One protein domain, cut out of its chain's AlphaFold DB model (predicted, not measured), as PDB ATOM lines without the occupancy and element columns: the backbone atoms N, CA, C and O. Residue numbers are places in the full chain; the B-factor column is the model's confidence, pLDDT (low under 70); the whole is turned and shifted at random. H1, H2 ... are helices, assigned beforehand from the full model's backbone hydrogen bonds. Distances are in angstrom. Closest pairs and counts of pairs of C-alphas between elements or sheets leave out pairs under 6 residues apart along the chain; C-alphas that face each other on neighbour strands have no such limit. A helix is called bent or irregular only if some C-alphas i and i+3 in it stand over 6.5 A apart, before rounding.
ATOM      1  N   PRO A 140      -6.949   1.149  21.244       90.50
ATOM      2  CA  PRO A 140      -6.577   1.033  19.832       90.50
ATOM      3  C   PRO A 140      -5.211   0.377  19.590       90.50
ATOM      4  O   PRO A 140      -5.048  -0.356  18.616       90.50
ATOM      5  N   LYS A 141      -4.237   0.586  20.489       91.50
ATOM      6  CA  LYS A 141      -2.904  -0.029  20.393       91.50
ATOM      7  C   LYS A 141      -2.966  -1.540  20.593       91.50
ATOM      8  O   LYS A 141      -2.364  -2.286  19.821       91.50
ATOM      9  N   ILE A 142      -3.692  -1.981  21.621       91.12
ATOM     10  CA  ILE A 142      -3.883  -3.406  21.926       91.12
ATOM     11  C   ILE A 142      -4.645  -4.067  20.783       91.12
ATOM     12  O   ILE A 142      -4.173  -5.059  20.238       91.12
ATOM     13  N   LEU A 143      -5.751  -3.459  20.342       92.69
ATOM     14  CA  LEU A 143      -6.548  -3.982  19.236       92.69
ATOM     15  C   LEU A 143      -5.727  -4.117  17.948       92.69
ATOM     16  O   LEU A 143      -5.782  -5.163  17.311       92.69
ATOM     17  N   ALA A 144      -4.928  -3.109  17.581       93.62
ATOM     18  CA  ALA A 144      -4.060  -3.179  16.404       93.62
ATOM     19  C   ALA A 144      -3.028  -4.316  16.510       93.62
ATOM     20  O   ALA A 144      -2.830  -5.078  15.563       93.62
ATOM     21  N   THR A 145      -2.413  -4.460  17.685       94.19
ATOM     22  CA  THR A 145      -1.404  -5.493  17.964       94.19
ATOM     23  C   THR A 145      -2.011  -6.894  17.902       94.19
ATOM     24  O   THR A 145      -1.496  -7.764  17.196       94.19
ATOM     25  N   ASP A 146      -3.142  -7.106  18.574       94.75
ATOM     26  CA  ASP A 146      -3.887  -8.364  18.546       94.75
ATOM     27  C   ASP A 146      -4.391  -8.676  17.132       94.75
ATOM     28  O   ASP A 146      -4.305  -9.816  16.683       94.75
ATOM     29  N   SER A 147      -4.809  -7.669  16.363       95.50
ATOM     30  CA  SER A 147      -5.207  -7.820  14.960       95.50
ATOM     31  C   SER A 147      -4.090  -8.364  14.074       95.50
ATOM     32  O   SER A 147      -4.317  -9.316  13.319       95.50
ATOM     33  N   VAL A 148      -2.884  -7.794  14.167       96.88
ATOM     34  CA  VAL A 148      -1.713  -8.271  13.414       96.88
ATOM     35  C   VAL A 148      -1.299  -9.663  13.882       96.88
ATOM     36  O   VAL A 148      -1.063 -10.541  13.053       96.88
ATOM     37  N   ASN A 149      -1.281  -9.914  15.192       96.75
ATOM     38  CA  ASN A 149      -0.936 -11.226  15.742       96.75
ATOM     39  C   ASN A 149      -1.941 -12.308  15.327       96.75
ATOM     40  O   ASN A 149      -1.559 -13.416  14.948       96.75
ATOM     41  N   TYR A 150      -3.231 -11.984  15.324       96.31
ATOM     42  CA  TYR A 150      -4.284 -12.871  14.854       96.31
ATOM     43  C   TYR A 150      -4.147 -13.148  13.351       96.31
ATOM     44  O   TYR A 150      -4.267 -14.296  12.918       96.31
ATOM     45  N   ALA A 151      -3.829 -12.131  12.543       97.44
ATOM     46  CA  ALA A 151      -3.547 -12.288  11.117       97.44
ATOM     47  C   ALA A 151      -2.319 -13.187  10.868       97.44
ATOM     48  O   ALA A 151      -2.397 -14.120  10.064       97.44
ATOM     49  N   LEU A 152      -1.228 -12.978  11.616       97.81
ATOM     50  CA  LEU A 152      -0.030 -13.822  11.602       97.81
ATOM     51  C   LEU A 152      -0.340 -15.269  11.984       97.81
ATOM     52  O   LEU A 152       0.119 -16.185  11.306       97.81
ATOM     53  N   ARG A 153      -1.175 -15.504  13.003       96.94
ATOM     54  CA  ARG A 153      -1.626 -16.854  13.371       96.94
ATOM     55  C   ARG A 153      -2.312 -17.559  12.198       96.94
ATOM     56  O   ARG A 153      -2.027 -18.730  11.949       96.94
ATOM     57  N   PHE A 154      -3.187 -16.868  11.458       96.62
ATOM     58  CA  PHE A 154      -3.826 -17.446  10.267       96.62
ATOM     59  C   PHE A 154      -2.845 -17.688   9.125       96.62
ATOM     60  O   PHE A 154      -2.938 -18.720   8.460       96.62
ATOM     61  N   TYR A 155      -1.905 -16.770   8.918       97.94
ATOM     62  CA  TYR A 155      -0.860 -16.924   7.919       97.94
ATOM     63  C   TYR A 155       0.020 -18.154   8.206       97.94
ATOM     64  O   TYR A 155       0.110 -19.066   7.383       97.94
ATOM     65  N   LEU A 156       0.595 -18.213   9.408       96.50
ATOM     66  CA  LEU A 156       1.565 -19.228   9.811       96.50
ATOM     67  C   LEU A 156       0.944 -20.608  10.038       96.50
ATOM     68  O   LEU A 156       1.594 -21.600   9.736       96.50
ATOM     69  N   GLY A 157      -0.263 -20.673  10.609       94.19
ATOM     70  CA  GLY A 157      -0.879 -21.934  11.039       94.19
ATOM     71  C   GLY A 157      -1.893 -22.535  10.068       94.19
ATOM     72  O   GLY A 157      -2.314 -23.666  10.276       94.19
ATOM     73  N   TYR A 158      -2.339 -21.792   9.047       95.06
ATOM     74  CA  TYR A 158      -3.381 -22.276   8.131       95.06
ATOM     75  C   TYR A 158      -3.105 -21.926   6.668       95.06
ATOM     76  O   TYR A 158      -3.274 -22.778   5.796       95.06
ATOM     77  N   PHE A 159      -2.710 -20.683   6.369       95.94
ATOM     78  CA  PHE A 159      -2.506 -20.240   4.989       95.94
ATOM     79  C   PHE A 159      -1.337 -20.966   4.330       95.94
ATOM     80  O   PHE A 159      -1.518 -21.521   3.249       95.94
ATOM     81  N   LEU A 160      -0.169 -20.995   4.983       94.88
ATOM     82  CA  LEU A 160       1.027 -21.631   4.424       94.88
ATOM     83  C   LEU A 160       0.821 -23.120   4.153       94.88
ATOM     84  O   LEU A 160       1.130 -23.570   3.056       94.88
ATOM     85  N   ASP A 161       0.219 -23.859   5.083       92.50
ATOM     86  CA  ASP A 161      -0.057 -25.290   4.901       92.50
ATOM     87  C   ASP A 161      -0.987 -25.547   3.708       92.50
ATOM     88  O   ASP A 161      -0.755 -26.446   2.896       92.50
ATOM     89  N   LYS A 162      -2.032 -24.724   3.551       92.50
ATOM     90  CA  LYS A 162      -2.946 -24.823   2.404       92.50
ATOM     91  C   LYS A 162      -2.270 -24.424   1.099       92.50
ATOM     92  O   LYS A 162      -2.486 -25.087   0.088       92.50
ATOM     93  N   PHE A 163      -1.436 -23.392   1.119       91.88
ATOM     94  CA  PHE A 163      -0.661 -22.952  -0.037       91.88
ATOM     95  C   PHE A 163       0.360 -24.013  -0.486       91.88
ATOM     96  O   PHE A 163       0.560 -24.209  -1.685       91.88
ATOM     97  N   ALA A 164       0.959 -24.728   0.471       89.81
ATOM     98  CA  ALA A 164       1.933 -25.796   0.248       89.81
ATOM     99  C   ALA A 164       1.318 -27.081  -0.315       89.81
ATOM    100  O   ALA A 164       2.020 -27.883  -0.936       89.81
ATOM    101  N   SER A 165       0.032 -27.318  -0.039       87.69
ATOM    102  CA  SER A 165      -0.615 -28.588  -0.354       87.69
ATOM    103  C   SER A 165      -0.492 -28.919  -1.849       87.69
ATOM    104  O   SER A 165      -0.897 -28.150  -2.718       87.69
ATOM    105  N   LYS A 166       0.121 -30.074  -2.146       72.00
ATOM    106  CA  LYS A 166       0.403 -30.560  -3.511       72.00
ATOM    107  C   LYS A 166      -0.834 -31.081  -4.242       72.00
ATOM    108  O   LYS A 166      -0.705 -31.560  -5.364       72.00
ATOM    109  N   GLU A 167      -2.006 -31.037  -3.610       71.31
ATOM    110  CA  GLU A 167      -3.259 -31.377  -4.273       71.31
ATOM    111  C   GLU A 167      -3.439 -30.401  -5.441       71.31
ATOM    112  O   GLU A 167      -3.683 -29.212  -5.221       71.31
ATOM    113  N   GLU A 168      -3.223 -30.904  -6.666       57.12
ATOM    114  CA  GLU A 168      -3.329 -30.165  -7.928       57.12
ATOM    115  C   GLU A 168      -4.464 -29.158  -7.849       57.12
ATOM    116  O   GLU A 168      -5.572 -29.553  -7.493       57.12
ATOM    117  N   SER A 169      -4.156 -27.889  -8.152       61.69
ATOM    118  CA  SER A 169      -4.988 -26.682  -8.047       61.69
ATOM    119  C   SER A 169      -6.497 -26.934  -8.141       61.69
ATOM    120  O   SER A 169      -7.154 -26.626  -9.140       61.69
ATOM    121  N   ASN A 170      -7.070 -27.494  -7.079       83.31
ATOM    122  CA  ASN A 170      -8.478 -27.792  -7.052       83.31
ATOM    123  C   ASN A 170      -9.156 -26.460  -6.794       83.31
ATOM    124  O   ASN A 170      -8.732 -25.673  -5.942       83.31
ATOM    125  N   TYR A 171     -10.228 -26.201  -7.529       88.25
ATOM    126  CA  TYR A 171     -11.059 -25.025  -7.334       88.25
ATOM    127  C   TYR A 171     -11.363 -24.788  -5.843       88.25
ATOM    128  O   TYR A 171     -11.336 -23.649  -5.393       88.25
ATOM    129  N   LEU A 172     -11.567 -25.855  -5.057       88.38
ATOM    130  CA  LEU A 172     -11.771 -25.765  -3.607       88.38
ATOM    131  C   LEU A 172     -10.575 -25.167  -2.853       88.38
ATOM    132  O   LEU A 172     -10.780 -24.256  -2.060       88.38
ATOM    133  N   THR A 173      -9.348 -25.613  -3.130       90.00
ATOM    134  CA  THR A 173      -8.128 -25.084  -2.496       90.00
ATOM    135  C   THR A 173      -7.946 -23.601  -2.808       90.00
ATOM    136  O   THR A 173      -7.673 -22.813  -1.909       90.00
ATOM    137  N   SER A 174      -8.181 -23.192  -4.061       90.81
ATOM    138  CA  SER A 174      -8.145 -21.772  -4.449       90.81
ATOM    139  C   SER A 174      -9.199 -20.950  -3.694       90.81
ATOM    140  O   SER A 174      -8.902 -19.873  -3.181       90.81
ATOM    141  N   GLN A 175     -10.422 -21.467  -3.548       91.06
ATOM    142  CA  GLN A 175     -11.477 -20.787  -2.788       91.06
ATOM    143  C   GLN A 175     -11.176 -20.715  -1.281       91.06
ATOM    144  O   GLN A 175     -11.425 -19.681  -0.658       91.06
ATOM    145  N   ASP A 176     -10.602 -21.770  -0.700       91.38
ATOM    146  CA  ASP A 176     -10.164 -21.779   0.698       91.38
ATOM    147  C   ASP A 176      -9.029 -20.772   0.933       91.38
ATOM    148  O   ASP A 176      -9.074 -20.022   1.910       91.38
ATOM    149  N   LEU A 177      -8.059 -20.685   0.017       93.25
ATOM    150  CA  LEU A 177      -7.007 -19.668   0.061       93.25
ATOM    151  C   LEU A 177      -7.595 -18.261  -0.039       93.25
ATOM    152  O   LEU A 177      -7.296 -17.434   0.817       93.25
ATOM    153  N   LYS A 178      -8.504 -17.995  -0.989       92.38
ATOM    154  CA  LYS A 178      -9.214 -16.703  -1.090       92.38
ATOM    155  C   LYS A 178      -9.914 -16.334   0.218       92.38
ATOM    156  O   LYS A 178      -9.817 -15.195   0.672       92.38
ATOM    157  N   ARG A 179     -10.589 -17.295   0.855       91.38
ATOM    158  CA  ARG A 179     -11.232 -17.100   2.162       91.38
ATOM    159  C   ARG A 179     -10.212 -16.754   3.248       91.38
ATOM    160  O   ARG A 179     -10.471 -15.854   4.045       91.38
ATOM    161  N   LEU A 180      -9.069 -17.439   3.288       93.94
ATOM    162  CA  LEU A 180      -8.001 -17.157   4.251       93.94
ATOM    163  C   LEU A 180      -7.359 -15.785   4.013       93.94
ATOM    164  O   LEU A 180      -7.214 -15.045   4.981       93.94
ATOM    165  N   VAL A 181      -7.080 -15.396   2.760       94.50
ATOM    166  CA  VAL A 181      -6.624 -14.034   2.415       94.50
ATOM    167  C   VAL A 181      -7.598 -13.003   2.979       94.50
ATOM    168  O   VAL A 181      -7.197 -12.115   3.724       94.50
ATOM    169  N   LEU A 182      -8.895 -13.152   2.693       91.62
ATOM    170  CA  LEU A 182      -9.923 -12.239   3.194       91.62
ATOM    171  C   LEU A 182      -9.975 -12.195   4.724       91.62
ATOM    172  O   LEU A 182     -10.183 -11.126   5.294       91.62
ATOM    173  N   LYS A 183      -9.799 -13.337   5.396       92.12
ATOM    174  CA  LYS A 183      -9.784 -13.412   6.861       92.12
ATOM    175  C   LYS A 183      -8.574 -12.681   7.450       92.12
ATOM    176  O   LYS A 183      -8.745 -11.953   8.428       92.12
ATOM    177  N   ILE A 184      -7.392 -12.851   6.859       94.81
ATOM    178  CA  ILE A 184      -6.152 -12.171   7.259       94.81
ATOM    179  C   ILE A 184      -6.311 -10.663   7.045       94.81
ATOM    180  O   ILE A 184      -6.262  -9.909   8.013       94.81
ATOM    181  N   LEU A 185      -6.617 -10.227   5.818       93.50
ATOM    182  CA  LEU A 185      -6.732  -8.804   5.476       93.50
ATOM    183  C   LEU A 185      -7.830  -8.093   6.275       93.50
ATOM    184  O   LEU A 185      -7.621  -6.997   6.778       93.50
ATOM    185  N   ARG A 186      -8.986  -8.732   6.497       90.56
ATOM    186  CA  ARG A 186     -10.034  -8.147   7.348       90.56
ATOM    187  C   ARG A 186      -9.592  -7.983   8.796       90.56
ATOM    188  O   ARG A 186     -10.004  -7.032   9.445       90.56
ATOM    189  N   SER A 187      -8.788  -8.912   9.310       91.94
ATOM    190  CA  SER A 187      -8.254  -8.791  10.670       91.94
ATOM    191  C   SER A 187      -7.326  -7.580  10.782       91.94
ATOM    192  O   SER A 187      -7.329  -6.912  11.808       91.94
ATOM    193  N   LEU A 188      -6.627  -7.233   9.700       92.81
ATOM    194  CA  LEU A 188      -5.802  -6.031   9.626       92.81
ATOM    195  C   LEU A 188      -6.640  -4.748   9.456       92.81
ATOM    196  O   LEU A 188      -6.307  -3.714  10.022       92.81
ATOM    197  N   ASN A 189      -7.786  -4.812   8.772       87.44
ATOM    198  CA  ASN A 189      -8.651  -3.641   8.562       87.44
ATOM    199  C   ASN A 189      -9.268  -3.057   9.844       87.44
ATOM    200  O   ASN A 189      -9.706  -1.912   9.812       87.44
ATOM    201  N   TYR A 190      -9.288  -3.784  10.970       78.69
ATOM    202  CA  TYR A 190      -9.703  -3.210  12.263       78.69
ATOM    203  C   TYR A 190      -8.806  -2.047  12.723       78.69
ATOM    204  O   TYR A 190      -9.174  -1.334  13.648       78.69
ATOM    205  N   MET A 191      -7.653  -1.845  12.078       77.25
ATOM    206  CA  MET A 191      -6.740  -0.737  12.355       77.25
ATOM    207  C   MET A 191      -7.144   0.582  11.677       77.25
ATOM    208  O   MET A 191      -6.768   1.639  12.172       77.25
ATOM    209  N   ASN A 192      -7.917   0.534  10.581       73.44
ATOM    210  CA  ASN A 192      -8.214   1.695   9.733       73.44
ATOM    211  C   ASN A 192      -9.735   1.876   9.569       73.44
ATOM    212  O   ASN A 192     -10.349   1.292   8.670       73.44
ATOM    213  N   GLU A 193     -10.352   2.697  10.426       67.56
ATOM    214  CA  GLU A 193     -11.804   2.946  10.403       67.56
ATOM    215  C   GLU A 193     -12.289   3.569   9.076       67.56
ATOM    216  O   GLU A 193     -13.390   3.253   8.619       67.56
ATOM    217  N   GLU A 194     -11.457   4.380   8.408       60.28
ATOM    218  CA  GLU A 194     -11.850   5.157   7.219       60.28
ATOM    219  C   GLU A 194     -11.660   4.425   5.869       60.28
ATOM    220  O   GLU A 194     -12.471   4.611   4.962       60.28
ATOM    221  N   ASP A 195     -10.686   3.513   5.734       57.34
ATOM    222  CA  ASP A 195     -10.330   2.882   4.440       57.34
ATOM    223  C   ASP A 195     -10.947   1.487   4.198       57.34
ATOM    224  O   ASP A 195     -10.886   0.923   3.098       57.34
ATOM    225  N   SER A 196     -11.594   0.917   5.216       54.12
ATOM    226  CA  SER A 196     -12.020  -0.492   5.229       54.12
ATOM    227  C   SER A 196     -13.076  -0.873   4.176       54.12
ATOM    228  O   SER A 196     -13.194  -2.053   3.828       54.12
ATOM    229  N   LYS A 197     -13.841   0.090   3.641       55.97
ATOM    230  CA  LYS A 197     -14.965  -0.184   2.720       55.97
ATOM    231  C   LYS A 197     -14.568  -0.277   1.245       55.97
ATOM    232  O   LYS A 197     -15.290  -0.922   0.488       55.97
ATOM    233  N   ASN A 198     -13.432   0.297   0.844       54.59
ATOM    234  CA  ASN A 198     -13.072   0.429  -0.574       54.59
ATOM    235  C   ASN A 198     -11.930  -0.496  -1.031       54.59
ATOM    236  O   ASN A 198     -11.792  -0.730  -2.228       54.59
ATOM    237  N   GLN A 199     -11.136  -1.065  -0.116       55.00
ATOM    238  CA  GLN A 199      -9.912  -1.793  -0.496       55.00
ATOM    239  C   GLN A 199     -10.085  -3.302  -0.741       55.00
ATOM    240  O   GLN A 199      -9.203  -3.934  -1.317       55.00
ATOM    241  N   VAL A 200     -11.225  -3.907  -0.389       58.62
ATOM    242  CA  VAL A 200     -11.456  -5.350  -0.617       58.62
ATOM    243  C   VAL A 200     -12.290  -5.587  -1.879       58.62
ATOM    244  O   VAL A 200     -13.255  -6.351  -1.885       58.62
ATOM    245  N   VAL A 201     -11.943  -4.925  -2.986       54.38
ATOM    246  CA  VAL A 201     -12.509  -5.286  -4.292       54.38
ATOM    247  C   VAL A 201     -11.812  -6.565  -4.762       54.38
ATOM    248  O   VAL A 201     -10.697  -6.553  -5.276       54.38
ATOM    249  N   MET A 202     -12.486  -7.701  -4.565       53.81
ATOM    250  CA  MET A 202     -12.082  -9.050  -4.999       53.81
ATOM    251  C   MET A 202     -12.176  -9.242  -6.531       53.81
ATOM    252  O   MET A 202     -12.614 -10.282  -7.014       53.81
ATOM    253  N   GLY A 203     -11.755  -8.243  -7.306       53.34
ATOM    254  CA  GLY A 203     -11.428  -8.382  -8.723       53.34
ATOM    255  C   GLY A 203      -9.942  -8.704  -8.851       53.34
ATOM    256  O   GLY A 203      -9.148  -7.832  -9.181       53.34
ATOM    257  N   GLY A 204      -9.536  -9.917  -8.472       56.41
ATOM    258  CA  GLY A 204      -8.132 -10.330  -8.450       56.41
ATOM    259  C   GLY A 204      -7.944 -11.789  -8.876       56.41
ATOM    260  O   GLY A 204      -8.849 -12.593  -8.639       56.41
ATOM    261  N   PRO A 205      -6.810 -12.110  -9.521       54.06
ATOM    262  CA  PRO A 205      -6.584 -13.340 -10.284       54.06
ATOM    263  C   PRO A 205      -6.707 -14.625  -9.453       54.06
ATOM    264  O   PRO A 205      -6.487 -14.642  -8.244       54.06
ATOM    265  N   ASP A 206      -7.041 -15.726 -10.133       74.19
ATOM    266  CA  ASP A 206      -7.083 -17.091  -9.581       74.19
ATOM    267  C   ASP A 206      -5.690 -17.658  -9.221       74.19
ATOM    268  O   ASP A 206      -5.592 -18.794  -8.755       74.19
ATOM    269  N   ASP A 207      -4.627 -16.870  -9.410       89.31
ATOM    270  CA  ASP A 207      -3.242 -17.235  -9.121       89.31
ATOM    271  C   ASP A 207      -2.975 -17.240  -7.608       89.31
ATOM    272  O   ASP A 207      -3.120 -16.232  -6.911       89.31
ATOM    273  N   THR A 208      -2.568 -18.395  -7.080       90.62
ATOM    274  CA  THR A 208      -2.258 -18.553  -5.654       90.62
ATOM    275  C   THR A 208      -1.029 -17.748  -5.242       90.62
ATOM    276  O   THR A 208      -0.942 -17.331  -4.088       90.62
ATOM    277  N   THR A 209      -0.101 -17.484  -6.165       92.38
ATOM    278  CA  THR A 209       1.089 -16.658  -5.912       92.38
ATOM    279  C   THR A 209       0.676 -15.233  -5.560       92.38
ATOM    280  O   THR A 209       1.095 -14.709  -4.530       92.38
ATOM    281  N   ASP A 210      -0.247 -14.652  -6.333       92.81
ATOM    282  CA  ASP A 210      -0.799 -13.320  -6.060       92.81
ATOM    283  C   ASP A 210      -1.525 -13.259  -4.709       92.81
ATOM    284  O   ASP A 210      -1.502 -12.232  -4.031       92.81
ATOM    285  N   MET A 211      -2.154 -14.358  -4.280       94.25
ATOM    286  CA  MET A 211      -2.781 -14.441  -2.956       94.25
ATOM    287  C   MET A 211      -1.751 -14.357  -1.826       94.25
ATOM    288  O   MET A 211      -1.988 -13.636  -0.856       94.25
ATOM    289  N   LEU A 212      -0.618 -15.059  -1.947       95.25
ATOM    290  CA  LEU A 212       0.464 -14.982  -0.964       95.25
ATOM    291  C   LEU A 212       1.094 -13.583  -0.954       95.25
ATOM    292  O   LEU A 212       1.204 -12.996   0.116       95.25
ATOM    293  N   VAL A 213       1.408 -13.012  -2.122       95.50
ATOM    294  CA  VAL A 213       1.933 -11.636  -2.257       95.50
ATOM    295  C   VAL A 213       1.029 -10.635  -1.528       95.50
ATOM    296  O   VAL A 213       1.500  -9.869  -0.691       95.50
ATOM    297  N   ARG A 214      -0.291 -10.693  -1.760       94.81
ATOM    298  CA  ARG A 214      -1.271  -9.823  -1.081       94.81
ATOM    299  C   ARG A 214      -1.276  -9.999   0.437       94.81
ATOM    300  O   ARG A 214      -1.395  -9.013   1.157       94.81
ATOM    301  N   VAL A 215      -1.175 -11.237   0.925       96.19
ATOM    302  CA  VAL A 215      -1.096 -11.521   2.368       96.19
ATOM    303  C   VAL A 215       0.167 -10.915   2.969       96.19
ATOM    304  O   VAL A 215       0.073 -10.255   3.999       96.19
ATOM    305  N   LEU A 216       1.319 -11.089   2.319       97.06
ATOM    306  CA  LEU A 216       2.594 -10.549   2.791       97.06
ATOM    307  C   LEU A 216       2.581  -9.021   2.830       97.06
ATOM    308  O   LEU A 216       2.918  -8.448   3.860       97.06
ATOM    309  N   MET A 217       2.105  -8.366   1.768       95.88
ATOM    310  CA  MET A 217       1.981  -6.904   1.733       95.88
ATOM    311  C   MET A 217       1.016  -6.376   2.801       95.88
ATOM    312  O   MET A 217       1.300  -5.373   3.446       95.88
ATOM    313  N   GLY A 218      -0.116  -7.056   3.015       95.25
ATOM    314  CA  GLY A 218      -1.065  -6.677   4.061       95.25
ATOM    315  C   GLY A 218      -0.454  -6.786   5.458       95.25
ATOM    316  O   GLY A 218      -0.568  -5.856   6.254       95.25
ATOM    317  N   LEU A 219       0.213  -7.906   5.755       97.25
ATOM    318  CA  LEU A 219       0.903  -8.109   7.031       97.25
ATOM    319  C   LEU A 219       2.003  -7.064   7.250       97.25
ATOM    320  O   LEU A 219       2.079  -6.495   8.336       97.25
ATOM    321  N   GLU A 220       2.802  -6.781   6.221       96.50
ATOM    322  CA  GLU A 220       3.853  -5.760   6.246       96.50
ATOM    323  C   GLU A 220       3.285  -4.372   6.569       96.50
ATOM    324  O   GLU A 220       3.756  -3.718   7.501       96.50
ATOM    325  N   GLU A 221       2.227  -3.934   5.877       95.25
ATOM    326  CA  GLU A 221       1.610  -2.634   6.172       95.25
ATOM    327  C   GLU A 221       0.992  -2.603   7.574       95.25
ATOM    328  O   GLU A 221       1.087  -1.592   8.270       95.25
ATOM    329  N   GLY A 222       0.431  -3.719   8.048       95.38
ATOM    330  CA  GLY A 222      -0.061  -3.825   9.418       95.38
ATOM    331  C   GLY A 222       1.038  -3.650  10.469       95.38
ATOM    332  O   GLY A 222       0.866  -2.908  11.439       95.38
ATOM    333  N   VAL A 223       2.200  -4.266  10.258       96.00
ATOM    334  CA  VAL A 223       3.365  -4.083  11.136       96.00
ATOM    335  C   VAL A 223       3.905  -2.652  11.050       96.00
ATOM    336  O   VAL A 223       4.245  -2.057  12.080       96.00
ATOM    337  N   ARG A 224       3.957  -2.050   9.855       94.62
ATOM    338  CA  ARG A 224       4.343  -0.638   9.678       94.62
ATOM    339  C   ARG A 224       3.395   0.300  10.405       94.62
ATOM    340  O   ARG A 224       3.867   1.209  11.082       94.62
ATOM    341  N   PHE A 225       2.089   0.062  10.322       93.88
ATOM    342  CA  PHE A 225       1.085   0.832  11.045       93.88
ATOM    343  C   PHE A 225       1.348   0.811  12.555       93.88
ATOM    344  O   PHE A 225       1.412   1.874  13.174       93.88
ATOM    345  N   ILE A 226       1.577  -0.370  13.145       93.50
ATOM    346  CA  ILE A 226       1.905  -0.478  14.576       93.50
ATOM    347  C   ILE A 226       3.202   0.275  14.891       93.50
ATOM    348  O   ILE A 226       3.261   1.051  15.845       93.50
ATOM    349  N   THR A 227       4.230   0.079  14.064       92.38
ATOM    350  CA  THR A 227       5.552   0.682  14.265       92.38
ATOM    351  C   THR A 227       5.482   2.211  14.237       92.38
ATOM    352  O   THR A 227       5.986   2.864  15.148       92.38
ATOM    353  N   ARG A 228       4.811   2.796  13.237       91.94
ATOM    354  CA  ARG A 228       4.675   4.253  13.079       91.94
ATOM    355  C   ARG A 228       3.874   4.884  14.221       91.94
ATOM    356  O   ARG A 228       4.277   5.924  14.737       91.94
ATOM    357  N   ASN A 229       2.763   4.258  14.616       87.31
ATOM    358  CA  ASN A 229       1.814   4.856  15.558       87.31
ATOM    359  C   ASN A 229       2.150   4.593  17.032       87.31
ATOM    360  O   ASN A 229       1.790   5.402  17.885       87.31
ATOM    361  N   TYR A 230       2.835   3.490  17.356       82.50
ATOM    362  CA  TYR A 230       2.933   3.028  18.746       82.50
ATOM    363  C   TYR A 230       4.349   2.765  19.268       82.50
ATOM    364  O   TYR A 230       4.504   2.696  20.492       82.50
ATOM    365  N   ASN A 231       5.371   2.666  18.408       75.19
ATOM    366  CA  ASN A 231       6.756   2.444  18.857       75.19
ATOM    367  C   ASN A 231       7.508   3.743  19.197       75.19
ATOM    368  O   ASN A 231       8.517   3.691  19.891       75.19
ATOM    369  N   ASN A 232       6.994   4.913  18.796       62.88
ATOM    370  CA  ASN A 232       7.595   6.215  19.130       62.88
ATOM    371  C   ASN A 232       7.246   6.716  20.543       62.88
ATOM    372  O   ASN A 232       7.855   7.663  21.039       62.88
ATOM    373  N   ALA A 233       6.276   6.089  21.214       55.78
ATOM    374  CA  ALA A 233       5.841   6.476  22.552       55.78
ATOM    375  C   ALA A 233       6.788   5.910  23.626       55.78
ATOM    376  O   ALA A 233       6.427   5.006  24.373       55.78
ATOM    377  N   GLY A 234       8.015   6.440  23.667       53.28
ATOM    378  CA  GLY A 234       8.923   6.404  24.814       53.28
ATOM    379  C   GLY A 234       9.041   5.063  25.537       53.28
ATOM    380  O   GLY A 234       8.820   5.030  26.751       53.28
ATOM    381  N   SER A 235       9.397   3.981  24.829       55.12
ATOM    382  CA  SER A 235       9.806   2.742  25.495       55.12
ATOM    383  C   SER A 235      10.944   3.084  26.457       55.12
ATOM    384  O   SER A 235      12.059   3.438  26.067       55.12
ATOM    385  N   ARG A 236      10.614   3.096  27.753       56.72
ATOM    386  CA  ARG A 236      11.583   3.310  28.820       56.72
ATOM    387  C   ARG A 236      12.700   2.294  28.620       56.72
ATOM    388  O   ARG A 236      12.415   1.127  28.362       56.72
TER     389      ARG A 236
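This is residues 140 to 236 of the 474 residues of an uncharacterized protein of Deltaproteobacteria bacterium (UniProt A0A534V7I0). Three long helices, H1, H2 and H3, stand side by side in a small elongated bundle; H1 and H2 form a helical hairpin, and H3 packs along both of them, running the same way as H2. A long loop, residues 190 to 207, makes the return from the end of H2 to the start of H3 as a wide handle, and the tail of residues 231 to 236 sticks out beyond H3. The printed part has 97 residues with three named helices in the order H1, H2, H3 and no named strand; its class is all helix. It is only just compact, close to loose, with a radius of gyration of the C-alphas of 14.7 A, and the C-alphas span 51 by 28 by 16 A.

The longest helix by residues, H1, holds residues 140 to 164 and measures 34.3 A from C-alpha 140 at (-6.577, 1.033, 19.832) to C-alpha 164 at (1.933, -25.796, 0.248). It has a kink of 30 degrees near residue 155 and is irregular, but only just: C-alphas 157 and 160 are 6.9 A apart. H2, residues 171 to 189, is 26.8 A long. H3, residues 208 to 230, is 33.0 A long and ends with C-alpha 230 at (2.933, 3.028, 18.746).

H1, H2 and H3 form a bundle, a group of helices that touch one another with their lines nearly aligned. H1 touches H2, and their closest C-alphas, those of Ala 151 and Ile 184, are 4.7 A apart. This helical hairpin has a shallow tilt of 15 degrees, opposite ways. H1 also touches H3, with the closest C-alphas, those of Val 148 and Gly 222, 6.2 A apart. These two run opposite ways at a shallow tilt of 20 degrees. H2 touches H3 too, and the closest C-alphas, those of Val 181 and Val 215, are 6.1 A apart. H2 and H3 run the same way at a shallow tilt of 11 degrees. Every O i to N i+4 pair is within hydrogen-bond range in H2 and H3, and 19 of 21 are in H1.

The two C-alphas farthest apart, those of Glu 168 and Arg 236, are 51.9 A from each other. The printed part has no cut. The link from H1 to H2, 6 residues, is short, and the link from H2 to H3, 18 residues, is long. Residues 231 to 236 stand free. The mean pLDDT of the printed part is 84.3, and it is under 70 at residues 168 to 169, 193 to 205 and 232 to 236.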